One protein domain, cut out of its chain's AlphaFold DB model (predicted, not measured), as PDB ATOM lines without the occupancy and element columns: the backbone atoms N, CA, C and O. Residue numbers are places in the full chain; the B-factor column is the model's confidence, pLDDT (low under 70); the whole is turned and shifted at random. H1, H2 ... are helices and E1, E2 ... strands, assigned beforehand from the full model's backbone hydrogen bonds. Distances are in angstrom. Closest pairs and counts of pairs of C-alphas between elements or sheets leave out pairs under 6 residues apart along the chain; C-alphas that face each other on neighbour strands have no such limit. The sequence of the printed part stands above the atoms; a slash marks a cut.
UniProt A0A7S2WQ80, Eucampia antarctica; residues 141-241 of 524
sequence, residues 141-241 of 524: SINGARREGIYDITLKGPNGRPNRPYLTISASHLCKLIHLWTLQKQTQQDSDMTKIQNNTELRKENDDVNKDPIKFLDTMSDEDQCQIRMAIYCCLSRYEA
ATOM      1  N   SER A 141      26.463  -1.636  -3.596       84.62
ATOM      2  CA  SER A 141      26.376  -1.983  -5.020       84.62
ATOM      3  C   SER A 141      27.341  -1.180  -5.890       84.62
ATOM      4  O   SER A 141      27.538   0.018  -5.674       84.62
ATOM      5  N   ILE A 142      27.902  -1.847  -6.902       87.19
ATOM      6  CA  ILE A 142      28.795  -1.272  -7.917       87.19
ATOM      7  C   ILE A 142      28.073  -1.360  -9.265       87.19
ATOM      8  O   ILE A 142      27.769  -2.460  -9.714       87.19
ATOM      9  N   ASN A 143      27.779  -0.220  -9.895       81.06
ATOM     10  CA  ASN A 143      26.950  -0.154 -11.102       81.06
ATOM     11  C   ASN A 143      27.650   0.631 -12.221       81.06
ATOM     12  O   ASN A 143      27.959   1.806 -12.045       81.06
ATOM     13  N   GLY A 144      27.838   0.016 -13.394       69.69
ATOM     14  CA  GLY A 144      28.451   0.656 -14.576       69.69
ATOM     15  C   GLY A 144      27.463   1.323 -15.544       69.69
ATOM     16  O   GLY A 144      27.861   1.871 -16.566       69.69
ATOM     17  N   ALA A 145      26.158   1.278 -15.255       61.97
ATOM     18  CA  ALA A 145      25.112   1.608 -16.230       61.97
ATOM     19  C   ALA A 145      25.016   3.101 -16.602       61.97
ATOM     20  O   ALA A 145      24.444   3.437 -17.635       61.97
ATOM     21  N   ARG A 146      25.527   4.016 -15.764       63.62
ATOM     22  CA  ARG A 146      25.335   5.462 -15.983       63.62
ATOM     23  C   ARG A 146      26.330   6.072 -16.958       63.62
ATOM     24  O   ARG A 146      25.993   7.041 -17.635       63.62
ATOM     25  N   ARG A 147      27.570   5.582 -16.979       69.88
ATOM     26  CA  ARG A 147      28.675   6.175 -17.740       69.88
ATOM     27  C   ARG A 147      29.602   5.071 -18.229       69.88
ATOM     28  O   ARG A 147      30.215   4.389 -17.423       69.88
ATOM     29  N   GLU A 148      29.751   4.954 -19.547       73.44
ATOM     30  CA  GLU A 148      30.696   4.019 -20.174       73.44
ATOM     31  C   GLU A 148      32.098   4.175 -19.550       73.44
ATOM     32  O   GLU A 148      32.614   5.294 -19.449       73.44
ATOM     33  N   GLY A 149      32.665   3.061 -19.074       77.62
ATOM     34  CA  GLY A 149      33.989   2.997 -18.450       77.62
ATOM     35  C   GLY A 149      34.092   3.512 -17.007       77.62
ATOM     36  O   GLY A 149      35.191   3.487 -16.457       77.62
ATOM     37  N   ILE A 150      32.997   3.967 -16.379       84.12
ATOM     38  CA  ILE A 150      32.965   4.432 -14.981       84.12
ATOM     39  C   ILE A 150      31.873   3.695 -14.205       84.12
ATOM     40  O   ILE A 150      30.717   3.639 -14.620       84.12
ATOM     41  N   TYR A 151      32.231   3.207 -13.026       88.00
ATOM     42  CA  TYR A 151      31.340   2.540 -12.094       88.00
ATOM     43  C   TYR A 151      30.990   3.467 -10.933       88.00
ATOM     44  O   TYR A 151      31.866   4.063 -10.303       88.00
ATOM     45  N   ASP A 152      29.698   3.569 -10.636       87.62
ATOM     46  CA  ASP A 152      29.195   4.253  -9.452       87.62
ATOM     47  C   ASP A 152      29.112   3.260  -8.290       87.62
ATOM     48  O   ASP A 152      28.591   2.148  -8.436       87.62
ATOM     49  N   ILE A 153      29.579   3.682  -7.118       88.81
ATOM     50  CA  ILE A 153      29.551   2.878  -5.898       88.81
ATOM     51  C   ILE A 153      28.532   3.486  -4.941       88.81
ATOM     52  O   ILE A 153      28.527   4.684  -4.656       88.81
ATOM     53  N   THR A 154      27.620   2.637  -4.477       84.31
ATOM     54  CA  THR A 154      26.429   3.036  -3.726       84.31
ATOM     55  C   THR A 154      26.278   2.197  -2.481       84.31
ATOM     56  O   THR A 154      26.400   0.983  -2.547       84.31
ATOM     57  N   LEU A 155      25.943   2.853  -1.373       82.62
ATOM     58  CA  LEU A 155      25.455   2.204  -0.166       82.62
ATOM     59  C   LEU A 155      23.932   2.375  -0.119       82.62
ATOM     60  O   LEU A 155      23.418   3.501  -0.093       82.62
ATOM     61  N   LYS A 156      23.191   1.266  -0.161       73.12
ATOM     62  CA  LYS A 156      21.732   1.265  -0.014       73.12
ATOM     63  C   LYS A 156      21.368   1.629   1.424       73.12
ATOM     64  O   LYS A 156      21.957   1.130   2.377       73.12
ATOM     65  N   GLY A 157      20.395   2.526   1.578       64.25
ATOM     66  CA  GLY A 157      19.833   2.844   2.887       64.25
ATOM     67  C   GLY A 157      18.951   1.706   3.428       64.25
ATOM     68  O   GLY A 157      18.657   0.761   2.697       64.25
ATOM     69  N   PRO A 158      18.433   1.833   4.666       56.81
ATOM     70  CA  PRO A 158      17.615   0.806   5.332       56.81
ATOM     71  C   PRO A 158      16.386   0.333   4.535       56.81
ATOM     72  O   PRO A 158      15.906  -0.774   4.732       56.81
ATOM     73  N   ASN A 159      15.896   1.162   3.608       60.41
ATOM     74  CA  ASN A 159      14.736   0.870   2.759       60.41
ATOM     75  C   ASN A 159      15.127   0.302   1.379       60.41
ATOM     76  O   ASN A 159      14.332   0.372   0.443       60.41
ATOM     77  N   GLY A 160      16.381  -0.124   1.190       57.56
ATOM     78  CA  GLY A 160      16.913  -0.622  -0.086       57.56
ATOM     79  C   GLY A 160      17.081   0.444  -1.178       57.56
ATOM     80  O   GLY A 160      17.621   0.158  -2.246       57.56
ATOM     81  N   ARG A 161      16.651   1.689  -0.928       56.72
ATOM     82  CA  ARG A 161      16.843   2.809  -1.853       56.72
ATOM     83  C   ARG A 161      18.306   3.256  -1.803       56.72
ATOM     84  O   ARG A 161      18.816   3.486  -0.702       56.72
ATOM     85  N   PRO A 162      18.988   3.405  -2.951       58.28
ATOM     86  CA  PRO A 162      20.323   3.977  -2.968       58.28
ATOM     87  C   PRO A 162      20.251   5.397  -2.402       58.28
ATOM     88  O   PRO A 162      19.534   6.249  -2.936       58.28
ATOM     89  N   ASN A 163      20.999   5.663  -1.329       60.22
ATOM     90  CA  ASN A 163      21.368   7.043  -1.037       60.22
ATOM     91  C   ASN A 163      22.216   7.535  -2.217       60.22
ATOM     92  O   ASN A 163      22.893   6.733  -2.865       60.22
ATOM     93  N   ARG A 164      22.098   8.825  -2.564       54.81
ATOM     94  CA  ARG A 164      22.732   9.416  -3.758       54.81
ATOM     95  C   ARG A 164      24.163   8.863  -3.938       54.81
ATOM     96  O   ARG A 164      24.922   8.923  -2.972       54.81
ATOM     97  N   PRO A 165      24.533   8.323  -5.118       57.47
ATOM     98  CA  PRO A 165      25.890   7.836  -5.351       57.47
ATOM     99  C   PRO A 165      26.874   8.980  -5.129       57.47
ATOM    100  O   PRO A 165      26.676  10.060  -5.687       57.47
ATOM    101  N   TYR A 166      27.899   8.746  -4.315       68.94
ATOM    102  CA  TYR A 166      28.919   9.757  -4.023       68.94
ATOM    103  C   TYR A 166      30.320   9.342  -4.477       68.94
ATOM    104  O   TYR A 166      31.194  10.189  -4.585       68.94
ATOM    105  N   LEU A 167      30.532   8.060  -4.787       88.44
ATOM    106  CA  LEU A 167      31.844   7.524  -5.137       88.44
ATOM    107  C   LEU A 167      31.823   6.941  -6.541       88.44
ATOM    108  O   LEU A 167      30.851   6.303  -6.954       88.44
ATOM    109  N   THR A 168      32.913   7.157  -7.264       88.81
ATOM    110  CA  THR A 168      33.055   6.740  -8.657       88.81
ATOM    111  C   THR A 168      34.437   6.161  -8.869       88.81
ATOM    112  O   THR A 168      35.406   6.698  -8.336       88.81
ATOM    113  N   ILE A 169      34.534   5.111  -9.674       90.50
ATOM    114  CA  ILE A 169      35.806   4.490 -10.034       90.50
ATOM    115  C   ILE A 169      35.803   4.109 -11.513       90.50
ATOM    116  O   ILE A 169      34.776   3.708 -12.057       90.50
ATOM    117  N   SER A 170      36.935   4.248 -12.189       88.12
ATOM    118  CA  SER A 170      37.092   3.816 -13.573       88.12
ATOM    119  C   SER A 170      37.168   2.297 -13.682       88.12
ATOM    120  O   SER A 170      37.556   1.611 -12.738       88.12
ATOM    121  N   ALA A 171      36.802   1.760 -14.846       85.00
ATOM    122  CA  ALA A 171      36.881   0.327 -15.116       85.00
ATOM    123  C   ALA A 171      38.297  -0.217 -14.868       85.00
ATOM    124  O   ALA A 171      38.457  -1.221 -14.179       85.00
ATOM    125  N   SER A 172      39.323   0.497 -15.346       83.88
ATOM    126  CA  SER A 172      40.732   0.129 -15.172       83.88
ATOM    127  C   SER A 172      41.141   0.065 -13.700       83.88
ATOM    128  O   SER A 172      41.745  -0.916 -13.268       83.88
ATOM    129  N   HIS A 173      40.757   1.061 -12.898       89.44
ATOM    130  CA  HIS A 173      41.093   1.071 -11.475       89.44
ATOM    131  C   HIS A 173      40.270   0.063 -10.677       89.44
ATOM    132  O   HIS A 173      40.789  -0.519  -9.726       89.44
ATOM    133  N   LEU A 174      39.021  -0.198 -11.064       91.06
ATOM    134  CA  LEU A 174      38.229  -1.257 -10.450       91.06
ATOM    135  C   LEU A 174      38.869  -2.628 -10.705       91.06
ATOM    136  O   LEU A 174      39.071  -3.375  -9.751       91.06
ATOM    137  N   CYS A 175      39.278  -2.924 -11.945       88.56
ATOM    138  CA  CYS A 175      40.047  -4.131 -12.268       88.56
ATOM    139  C   CYS A 175      41.330  -4.222 -11.430       88.56
ATOM    140  O   CYS A 175      41.596  -5.265 -10.834       88.56
ATOM    141  N   LYS A 176      42.090  -3.123 -11.316       89.94
ATOM    142  CA  LYS A 176      43.307  -3.062 -10.494       89.94
ATOM    143  C   LYS A 176      43.039  -3.395  -9.025       89.94
ATOM    144  O   LYS A 176      43.742  -4.232  -8.465       89.94
ATOM    145  N   LEU A 177      42.041  -2.769  -8.395       94.06
ATOM    146  CA  LEU A 177      41.710  -3.037  -6.990       94.06
ATOM    147  C   LEU A 177      41.293  -4.489  -6.779       94.06
ATOM    148  O   LEU A 177      41.699  -5.107  -5.796       94.06
ATOM    149  N   ILE A 178      40.524  -5.047  -7.715       92.38
ATOM    150  CA  ILE A 178      40.138  -6.449  -7.649       92.38
ATOM    151  C   ILE A 178      41.352  -7.369  -7.776       92.38
ATOM    152  O   ILE A 178      41.510  -8.287  -6.975       92.38
ATOM    153  N   HIS A 179      42.251  -7.082  -8.714       89.94
ATOM    154  CA  HIS A 179      43.477  -7.848  -8.886       89.94
ATOM    155  C   HIS A 179      44.371  -7.810  -7.637       89.94
ATOM    156  O   HIS A 179      44.805  -8.860  -7.161       89.94
ATOM    157  N   LEU A 180      44.596  -6.619  -7.072       92.25
ATOM    158  CA  LEU A 180      45.358  -6.434  -5.833       92.25
ATOM    159  C   LEU A 180      44.754  -7.227  -4.671       92.25
ATOM    160  O   LEU A 180      45.481  -7.907  -3.948       92.25
ATOM    161  N   TRP A 181      43.429  -7.180  -4.522       93.62
ATOM    162  CA  TRP A 181      42.721  -7.929  -3.489       93.62
ATOM    163  C   TRP A 181      42.870  -9.443  -3.668       93.62
ATOM    164  O   TRP A 181      43.209 -10.150  -2.718       93.62
ATOM    165  N   THR A 182      42.697  -9.951  -4.892       89.94
ATOM    166  CA  THR A 182      42.857 -11.380  -5.197       89.94
ATOM    167  C   THR A 182      44.276 -11.864  -4.903       89.94
ATOM    168  O   THR A 182      44.443 -12.895  -4.253       89.94
ATOM    169  N   LEU A 183      45.299 -11.115  -5.328       87.19
ATOM    170  CA  LEU A 183      46.697 -11.446  -5.041       87.19
ATOM    171  C   LEU A 183      46.972 -11.466  -3.536       87.19
ATOM    172  O   LEU A 183      47.649 -12.365  -3.034       87.19
ATOM    173  N   GLN A 184      46.442 -10.484  -2.808       87.94
ATOM    174  CA  GLN A 184      46.643 -10.398  -1.370       87.94
ATOM    175  C   GLN A 184      45.998 -11.568  -0.631       87.94
ATOM    176  O   GLN A 184      46.629 -12.163   0.242       87.94
ATOM    177  N   LYS A 185      44.779 -11.943  -1.022       85.56
ATOM    178  CA  LYS A 185      44.093 -13.102  -0.460       85.56
ATOM    179  C   LYS A 185      44.860 -14.402  -0.722       85.56
ATOM    180  O   LYS A 185      45.009 -15.205   0.194       85.56
ATOM    181  N   GLN A 186      45.397 -14.587  -1.929       83.69
ATOM    182  CA  GLN A 186      46.237 -15.747  -2.262       83.69
ATOM    183  C   GLN A 186      47.479 -15.822  -1.367       83.69
ATOM    184  O   GLN A 186      47.795 -16.879  -0.834       83.69
ATOM    185  N   THR A 187      48.149 -14.694  -1.124       79.50
ATOM    186  CA  THR A 187      49.327 -14.657  -0.242       79.50
ATOM    187  C   THR A 187      49.005 -14.907   1.226       79.50
ATOM    188  O   THR A 187      49.850 -15.429   1.933       79.50
ATOM    189  N   GLN A 188      47.800 -14.586   1.693       73.94
ATOM    190  CA  GLN A 188      47.374 -14.946   3.050       73.94
ATOM    191  C   GLN A 188      47.052 -16.441   3.200       73.94
ATOM    192  O   GLN A 188      47.036 -16.947   4.319       73.94
ATOM    193  N   GLN A 189      46.768 -17.134   2.095       69.31
ATOM    194  CA  GLN A 189      46.491 -18.573   2.071       69.31
ATOM    195  C   GLN A 189      47.759 -19.411   1.859       69.31
ATOM    196  O   GLN A 189      47.834 -20.532   2.357       69.31
ATOM    197  N   ASP A 190      48.759 -18.867   1.162       63.84
ATOM    198  CA  ASP A 190      50.079 -19.481   1.020       63.84
ATOM    199  C   ASP A 190      50.884 -19.314   2.324       63.84
ATOM    200  O   ASP A 190      51.279 -18.213   2.697       63.84
ATOM    201  N   SER A 191      51.194 -20.420   3.007       49.81
ATOM    202  CA  SER A 191      52.022 -20.440   4.226       49.81
ATOM    203  C   SER A 191      53.514 -20.150   3.983       49.81
ATOM    204  O   SER A 191      54.304 -20.132   4.925       49.81
ATOM    205  N   ASP A 192      53.921 -19.968   2.725       46.78
ATOM    206  CA  ASP A 192      55.311 -19.777   2.314       46.78
ATOM    207  C   ASP A 192      55.612 -18.293   2.035       46.78
ATOM    208  O   ASP A 192      55.412 -17.768   0.935       46.78
ATOM    209  N   MET A 193      56.122 -17.611   3.064       44.28
ATOM    210  CA  MET A 193      56.473 -16.183   3.052       44.28
ATOM    211  C   MET A 193      57.588 -15.821   2.051       44.28
ATOM    212  O   MET A 193      57.771 -14.643   1.738       44.28
ATOM    213  N   THR A 194      58.334 -16.796   1.515       40.31
ATOM    214  CA  THR A 194      59.491 -16.539   0.632       40.31
ATOM    215  C   THR A 194      59.108 -15.962  -0.737       40.31
ATOM    216  O   THR A 194      59.916 -15.289  -1.376       40.31
ATOM    217  N   LYS A 195      57.849 -16.109  -1.174       41.72
ATOM    218  CA  LYS A 195      57.356 -15.533  -2.442       41.72
ATOM    219  C   LYS A 195      57.030 -14.034  -2.374       41.72
ATOM    220  O   LYS A 195      56.796 -13.421  -3.414       41.72
ATOM    221  N   ILE A 196      57.028 -13.427  -1.185       48.56
ATOM    222  CA  ILE A 196      56.680 -12.006  -0.978       48.56
ATOM    223  C   ILE A 196      57.810 -11.064  -1.442       48.56
ATOM    224  O   ILE A 196      57.573  -9.885  -1.701       48.56
ATOM    225  N   GLN A 197      59.034 -11.579  -1.605       42.28
ATOM    226  CA  GLN A 197      60.231 -10.771  -1.864       42.28
ATOM    227  C   GLN A 197      60.389 -10.282  -3.313       42.28
ATOM    228  O   GLN A 197      61.169  -9.362  -3.555       42.28
ATOM    229  N   ASN A 198      59.623 -10.815  -4.269       49.56
ATOM    230  CA  ASN A 198      59.648 -10.342  -5.654       49.56
ATOM    231  C   ASN A 198      58.469  -9.396  -5.899       49.56
ATOM    232  O   ASN A 198      57.391  -9.833  -6.302       49.56
ATOM    233  N   ASN A 199      58.668  -8.096  -5.655       57.84
ATOM    234  CA  ASN A 199      57.695  -7.085  -6.068       57.84
ATOM    235  C   ASN A 199      57.693  -7.034  -7.602       57.84
ATOM    236  O   ASN A 199      58.605  -6.488  -8.214       57.84
ATOM    237  N   THR A 200      56.729  -7.688  -8.239       59.84
ATOM    238  CA  THR A 200      56.555  -7.633  -9.691       59.84
ATOM    239  C   THR A 200      55.648  -6.461 -10.052       59.84
ATOM    240  O   THR A 200      54.780  -6.064  -9.270       59.84
ATOM    241  N   GLU A 201      55.844  -5.878 -11.239       56.03
ATOM    242  CA  GLU A 201      54.861  -4.939 -11.785       56.03
ATOM    243  C   GLU A 201      53.476  -5.591 -11.807       56.03
ATOM    244  O   GLU A 201      53.334  -6.756 -12.201       56.03
ATOM    245  N   LEU A 202      52.448  -4.828 -11.424       57.34
ATOM    246  CA  LEU A 202      51.074  -5.215 -11.725       57.34
ATOM    247  C   LEU A 202      50.995  -5.410 -13.244       57.34
ATOM    248  O   LEU A 202      51.459  -4.551 -13.998       57.34
ATOM    249  N   ARG A 203      50.492  -6.575 -13.687       50.12
ATOM    250  CA  ARG A 203      50.399  -6.929 -15.116       50.12
ATOM    251  C   ARG A 203      49.883  -5.726 -15.903       50.12
ATOM    252  O   ARG A 203      48.963  -5.058 -15.436       50.12
ATOM    253  N   LYS A 204      50.502  -5.457 -17.065       46.16
ATOM    254  CA  LYS A 204      50.223  -4.296 -17.926       46.16
ATOM    255  C   LYS A 204      48.730  -3.976 -17.892       46.16
ATOM    256  O   LYS A 204      47.932  -4.809 -18.313       46.16
ATOM    257  N   GLU A 205      48.390  -2.765 -17.446       43.97
ATOM    258  CA  GLU A 205      47.012  -2.253 -17.351       43.97
ATOM    259  C   GLU A 205      46.185  -2.558 -18.615       43.97
ATOM    260  O   GLU A 205      44.979  -2.747 -18.524       43.97
ATOM    261  N   ASN A 206      46.851  -2.696 -19.769       37.22
ATOM    262  CA  ASN A 206      46.300  -2.994 -21.090       37.22
ATOM    263  C   ASN A 206      45.696  -4.399 -21.302       37.22
ATOM    264  O   ASN A 206      44.856  -4.523 -22.190       37.22
ATOM    265  N   ASP A 207      46.061  -5.436 -20.537       43.03
ATOM    266  CA  ASP A 207      45.514  -6.792 -20.769       43.03
ATOM    267  C   ASP A 207      44.113  -6.990 -20.146       43.03
ATOM    268  O   ASP A 207      43.372  -7.887 -20.555       43.03
ATOM    269  N   ASP A 208      43.721  -6.128 -19.197       46.81
ATOM    270  CA  ASP A 208      42.449  -6.217 -18.458       46.81
ATOM    271  C   ASP A 208      41.461  -5.069 -18.741       46.81
ATOM    272  O   ASP A 208      40.313  -5.156 -18.307       46.81
ATOM    273  N   VAL A 209      41.820  -4.037 -19.525       42.62
ATOM    274  CA  VAL A 209      40.884  -2.939 -19.898       42.62
ATOM    275  C   VAL A 209      39.648  -3.459 -20.648       42.62
ATOM    276  O   VAL A 209      38.587  -2.844 -20.603       42.62
ATOM    277  N   ASN A 210      39.768  -4.614 -21.313       45.97
ATOM    278  CA  ASN A 210      38.675  -5.251 -22.051       45.97
ATOM    279  C   ASN A 210      37.854  -6.253 -21.226       45.97
ATOM    280  O   ASN A 210      36.885  -6.810 -21.746       45.97
ATOM    281  N   LYS A 211      38.218  -6.517 -19.965       61.81
ATOM    282  CA  LYS A 211      37.429  -7.391 -19.093       61.81
ATOM    283  C   LYS A 211      36.504  -6.539 -18.245       61.81
ATOM    284  O   LYS A 211      36.929  -5.598 -17.590       61.81
ATOM    285  N   ASP A 212      35.223  -6.880 -18.272       75.94
ATOM    286  CA  ASP A 212      34.230  -6.250 -17.413       75.94
ATOM    287  C   ASP A 212      34.526  -6.630 -15.946       75.94
ATOM    288  O   ASP A 212      34.385  -7.811 -15.601       75.94
ATOM    289  N   PRO A 213      34.943  -5.687 -15.077       83.50
ATOM    290  CA  PRO A 213      35.270  -5.981 -13.682       83.50
ATOM    291  C   PRO A 213      34.105  -6.611 -12.917       83.50
ATOM    292  O   PRO A 213      34.337  -7.372 -11.980       83.50
ATOM    293  N   ILE A 214      32.857  -6.334 -13.315       85.00
ATOM    294  CA  ILE A 214      31.681  -6.942 -12.683       85.00
ATOM    295  C   ILE A 214      31.604  -8.426 -13.014       85.00
ATOM    296  O   ILE A 214      31.433  -9.224 -12.104       85.00
ATOM    297  N   LYS A 215      31.852  -8.819 -14.270       83.88
ATOM    298  CA  LYS A 215      31.886 -10.243 -14.637       83.88
ATOM    299  C   LYS A 215      32.934 -11.005 -13.842       83.88
ATOM    300  O   LYS A 215      32.691 -12.144 -13.475       83.88
ATOM    301  N   PHE A 216      34.091 -10.397 -13.578       83.25
ATOM    302  CA  PHE A 216      35.109 -11.040 -12.750       83.25
ATOM    303  C   PHE A 216      34.664 -11.150 -11.284       83.25
ATOM    304  O   PHE A 216      34.796 -12.220 -10.697       83.25
ATOM    305  N   LEU A 217      34.068 -10.097 -10.712       84.38
ATOM    306  CA  LEU A 217      33.463 -10.161  -9.375       84.38
ATOM    307  C   LEU A 217      32.402 -11.266  -9.276       84.38
ATOM    308  O   LEU A 217      32.406 -12.009  -8.302       84.38
ATOM    309  N   ASP A 218      31.558 -11.422 -10.295       85.56
ATOM    310  CA  ASP A 218      30.484 -12.421 -10.324       85.56
ATOM    311  C   ASP A 218      31.010 -13.871 -10.382       85.56
ATOM    312  O   ASP A 218      30.267 -14.807 -10.094       85.56
ATOM    313  N   THR A 219      32.290 -14.082 -10.728       86.50
ATOM    314  CA  THR A 219      32.936 -15.411 -10.650       86.50
ATOM    315  C   THR A 219      33.439 -15.770  -9.251       86.50
ATOM    316  O   THR A 219      33.808 -16.921  -9.015       86.50
ATOM    317  N   MET A 220      33.483 -14.810  -8.324       87.88
ATOM    318  CA  MET A 220      33.915 -15.034  -6.943       87.88
ATOM    319  C   MET A 220      32.773 -15.587  -6.082       87.88
ATOM    320  O   MET A 220      31.597 -15.408  -6.401       87.88
ATOM    321  N   SER A 221      33.110 -16.218  -4.953       90.00
ATOM    322  CA  SER A 221      32.108 -16.644  -3.966       90.00
ATOM    323  C   SER A 221      31.342 -15.445  -3.392       90.00
ATOM    324  O   SER A 221      31.871 -14.335  -3.341       90.00
ATOM    325  N   ASP A 222      30.116 -15.659  -2.912       86.50
ATOM    326  CA  ASP A 222      29.298 -14.585  -2.322       86.50
ATOM    327  C   ASP A 222      29.997 -13.881  -1.145       86.50
ATOM    328  O   ASP A 222      29.899 -12.662  -0.982       86.50
ATOM    329  N   GLU A 223      30.745 -14.647  -0.345       87.50
ATOM    330  CA  GLU A 223      31.565 -14.135   0.757       87.50
ATOM    331  C   GLU A 223      32.664 -13.196   0.237       87.50
ATOM    332  O   GLU A 223      32.827 -12.080   0.731       87.50
ATOM    333  N   ASP A 224      33.376 -13.604  -0.816       89.50
ATOM    334  CA  ASP A 224      34.450 -12.812  -1.419       89.50
ATOM    335  C   ASP A 224      33.918 -11.546  -2.068       89.50
ATOM    336  O   ASP A 224      34.474 -10.465  -1.866       89.50
ATOM    337  N   GLN A 225      32.800 -11.664  -2.786       89.19
ATOM    338  CA  GLN A 225      32.092 -10.527  -3.355       89.19
ATOM    339  C   GLN A 225      31.690  -9.521  -2.278       89.19
ATOM    340  O   GLN A 225      31.806  -8.312  -2.495       89.19
ATOM    341  N   CYS A 226      31.236  -9.986  -1.113       87.19
ATOM    342  CA  CYS A 226      30.927  -9.103   0.001       87.19
ATOM    343  C   CYS A 226      32.180  -8.377   0.512       87.19
ATOM    344  O   CYS A 226      32.201  -7.142   0.585       87.19
ATOM    345  N   GLN A 227      33.232  -9.132   0.833       90.62
ATOM    346  CA  GLN A 227      34.449  -8.597   1.439       90.62
ATOM    347  C   GLN A 227      35.138  -7.572   0.535       90.62
ATOM    348  O   GLN A 227      35.513  -6.490   0.998       90.62
ATOM    349  N   ILE A 228      35.259  -7.866  -0.760       92.19
ATOM    350  CA  ILE A 228      35.907  -6.959  -1.705       92.19
ATOM    351  C   ILE A 228      35.092  -5.680  -1.936       92.19
ATOM    352  O   ILE A 228      35.660  -4.586  -1.949       92.19
ATOM    353  N   ARG A 229      33.761  -5.773  -2.063       91.62
ATOM    354  CA  ARG A 229      32.891  -4.592  -2.218       91.62
ATOM    355  C   ARG A 229      32.992  -3.678  -0.999       91.62
ATOM    356  O   ARG A 229      33.094  -2.461  -1.165       91.62
ATOM    357  N   MET A 230      33.034  -4.255   0.201       90.50
ATOM    358  CA  MET A 230      33.251  -3.509   1.441       90.50
ATOM    359  C   MET A 230      34.631  -2.841   1.468       90.50
ATOM    360  O   MET A 230      34.730  -1.652   1.766       90.50
ATOM    361  N   ALA A 231      35.692  -3.570   1.106       93.94
ATOM    362  CA  ALA A 231      37.051  -3.034   1.066       93.94
ATOM    363  C   ALA A 231      37.176  -1.853   0.085       93.94
ATOM    364  O   ALA A 231      37.718  -0.806   0.442       93.94
ATOM    365  N   ILE A 232      36.611  -1.984  -1.122       94.56
ATOM    366  CA  ILE A 232      36.593  -0.920  -2.137       94.56
ATOM    367  C   ILE A 232      35.807   0.292  -1.628       94.56
ATOM    368  O   ILE A 232      36.290   1.421  -1.720       94.56
ATOM    369  N   TYR A 233      34.613   0.072  -1.067       92.88
ATOM    370  CA  TYR A 233      33.783   1.148  -0.528       92.88
ATOM    371  C   TYR A 233      34.501   1.922   0.579       92.88
ATOM    372  O   TYR A 233      34.542   3.152   0.536       92.88
ATOM    373  N   CYS A 234      35.100   1.225   1.548       93.00
ATOM    374  CA  CYS A 234      35.844   1.839   2.645       93.00
ATOM    375  C   CYS A 234      37.068   2.617   2.146       93.00
ATOM    376  O   CYS A 234      37.279   3.750   2.581       93.00
ATOM    377  N   CYS A 235      37.833   2.041   1.212       94.81
ATOM    378  CA  CYS A 235      38.991   2.686   0.593       94.81
ATOM    379  C   CYS A 235      38.598   4.004  -0.083       94.81
ATOM    380  O   CYS A 235      39.085   5.072   0.292       94.81
ATOM    381  N   LEU A 236      37.638   3.957  -1.009       93.44
ATOM    382  CA  LEU A 236      37.194   5.146  -1.732       93.44
ATOM    383  C   LEU A 236      36.544   6.171  -0.805       93.44
ATOM    384  O   LEU A 236      36.825   7.356  -0.934       93.44
ATOM    385  N   SER A 237      35.741   5.738   0.172       91.88
ATOM    386  CA  SER A 237      35.140   6.643   1.159       91.88
ATOM    387  C   SER A 237      36.199   7.393   1.970       91.88
ATOM    388  O   SER A 237      36.036   8.583   2.233       91.88
ATOM    389  N   ARG A 238      37.289   6.719   2.369       93.12
ATOM    390  CA  ARG A 238      38.382   7.337   3.133       93.12
ATOM    391  C   ARG A 238      39.115   8.387   2.303       93.12
ATOM    392  O   ARG A 238      39.313   9.495   2.794       93.12
ATOM    393  N   TYR A 239      39.484   8.063   1.066       91.75
ATOM    394  CA  TYR A 239      40.187   9.003   0.185       91.75
ATOM    395  C   TYR A 239      39.297  10.160  -0.276       91.75
ATOM    396  O   TYR A 239      39.755  11.302  -0.352       91.75
ATOM    397  N   GLU A 240      38.007   9.900  -0.485       88.50
ATOM    398  CA  GLU A 240      37.007  10.929  -0.754       88.50
ATOM    399  C   GLU A 240      36.872  11.894   0.429       88.50
ATOM    400  O   GLU A 240      36.862  13.109   0.230       88.50
ATOM    401  N   ALA A 241      36.827  11.373   1.662       89.94
ATOM    402  CA  ALA A 241      36.784  12.180   2.881       89.94
ATOM    403  C   ALA A 241      38.075  12.982   3.104       89.94
ATOM    404  O   ALA A 241      38.007  14.123   3.557       89.94
TER     405      ALA A 241
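What this domain is: This is residues 141 to 241 of the 524 residues of a protein of Eucampia antarctica (UniProt A0A7S2WQ80). A small three-stranded sheet has the long helix H4 laid across one face, while the long helix H1 rises from that face and leads away to the short H2, where residues 188 to 194 stick out. Residues 198 to 212, with no named element, run back to H3 beside the start of H1. The printed part has 101 residues, with E1, E2, E3, H1, H2, H3 and H4 in that order; the sheet, E1 E2 E3, is antiparallel, and the class is mixed, helices and strands. It is only just compact, close to loose, with a radius of gyration of the C-alphas of 15.0 A, and elongated, spanning 47 by 29 by 29 A.

Where its parts are: E1, residues 141 to 147, begins at C-alpha 141 (26.376, -1.983, -5.020); E2 is residues 150 to 155 and E3 residues 167 to 170. H1, residues 171 to 189, is 27.3 A long; H2 is residues 193 to 197 and H3 residues 213 to 218. H4, residues 222 to 241, is 28.3 A long and ends at C-alpha 241 (36.784, 12.180, 2.881).

How they stand to each other: The strands form a meander, each the antiparallel neighbour of the one before, with N 143 and O 152 2.9 A apart and N 151 and O 169 2.8 A apart. H4 is on the sheet at a height of 9.0 A. H1, on the same face, stands up from the sheet at 52 degrees. H1 and H4 only just touch, with 3 pairs of C-alphas within 8 A, closest at Trp 181 and Ile 228, 7.1 A. H1 touches H3 with residues 171 to 178 alone, closest at the C-alphas of Cys 175 and Pro 213, 5.3 A; H3 only grazes the sheet. H2 is apart from H4. In H1, H3 and H4 every O i to N i+4 pair is within hydrogen-bond range; H2 has 0 of 1, and 1 of 2 O i to N i+3 pairs.

The domain as a whole: The C-alphas farthest apart, of Asn 159 and Thr 194, are 48.1 A apart. The printed part has no cut; the links E2 to E3 and H2 to H3 are long. Residues 144 to 147, 157 to 166 and 189 to 211 have pLDDT under 70.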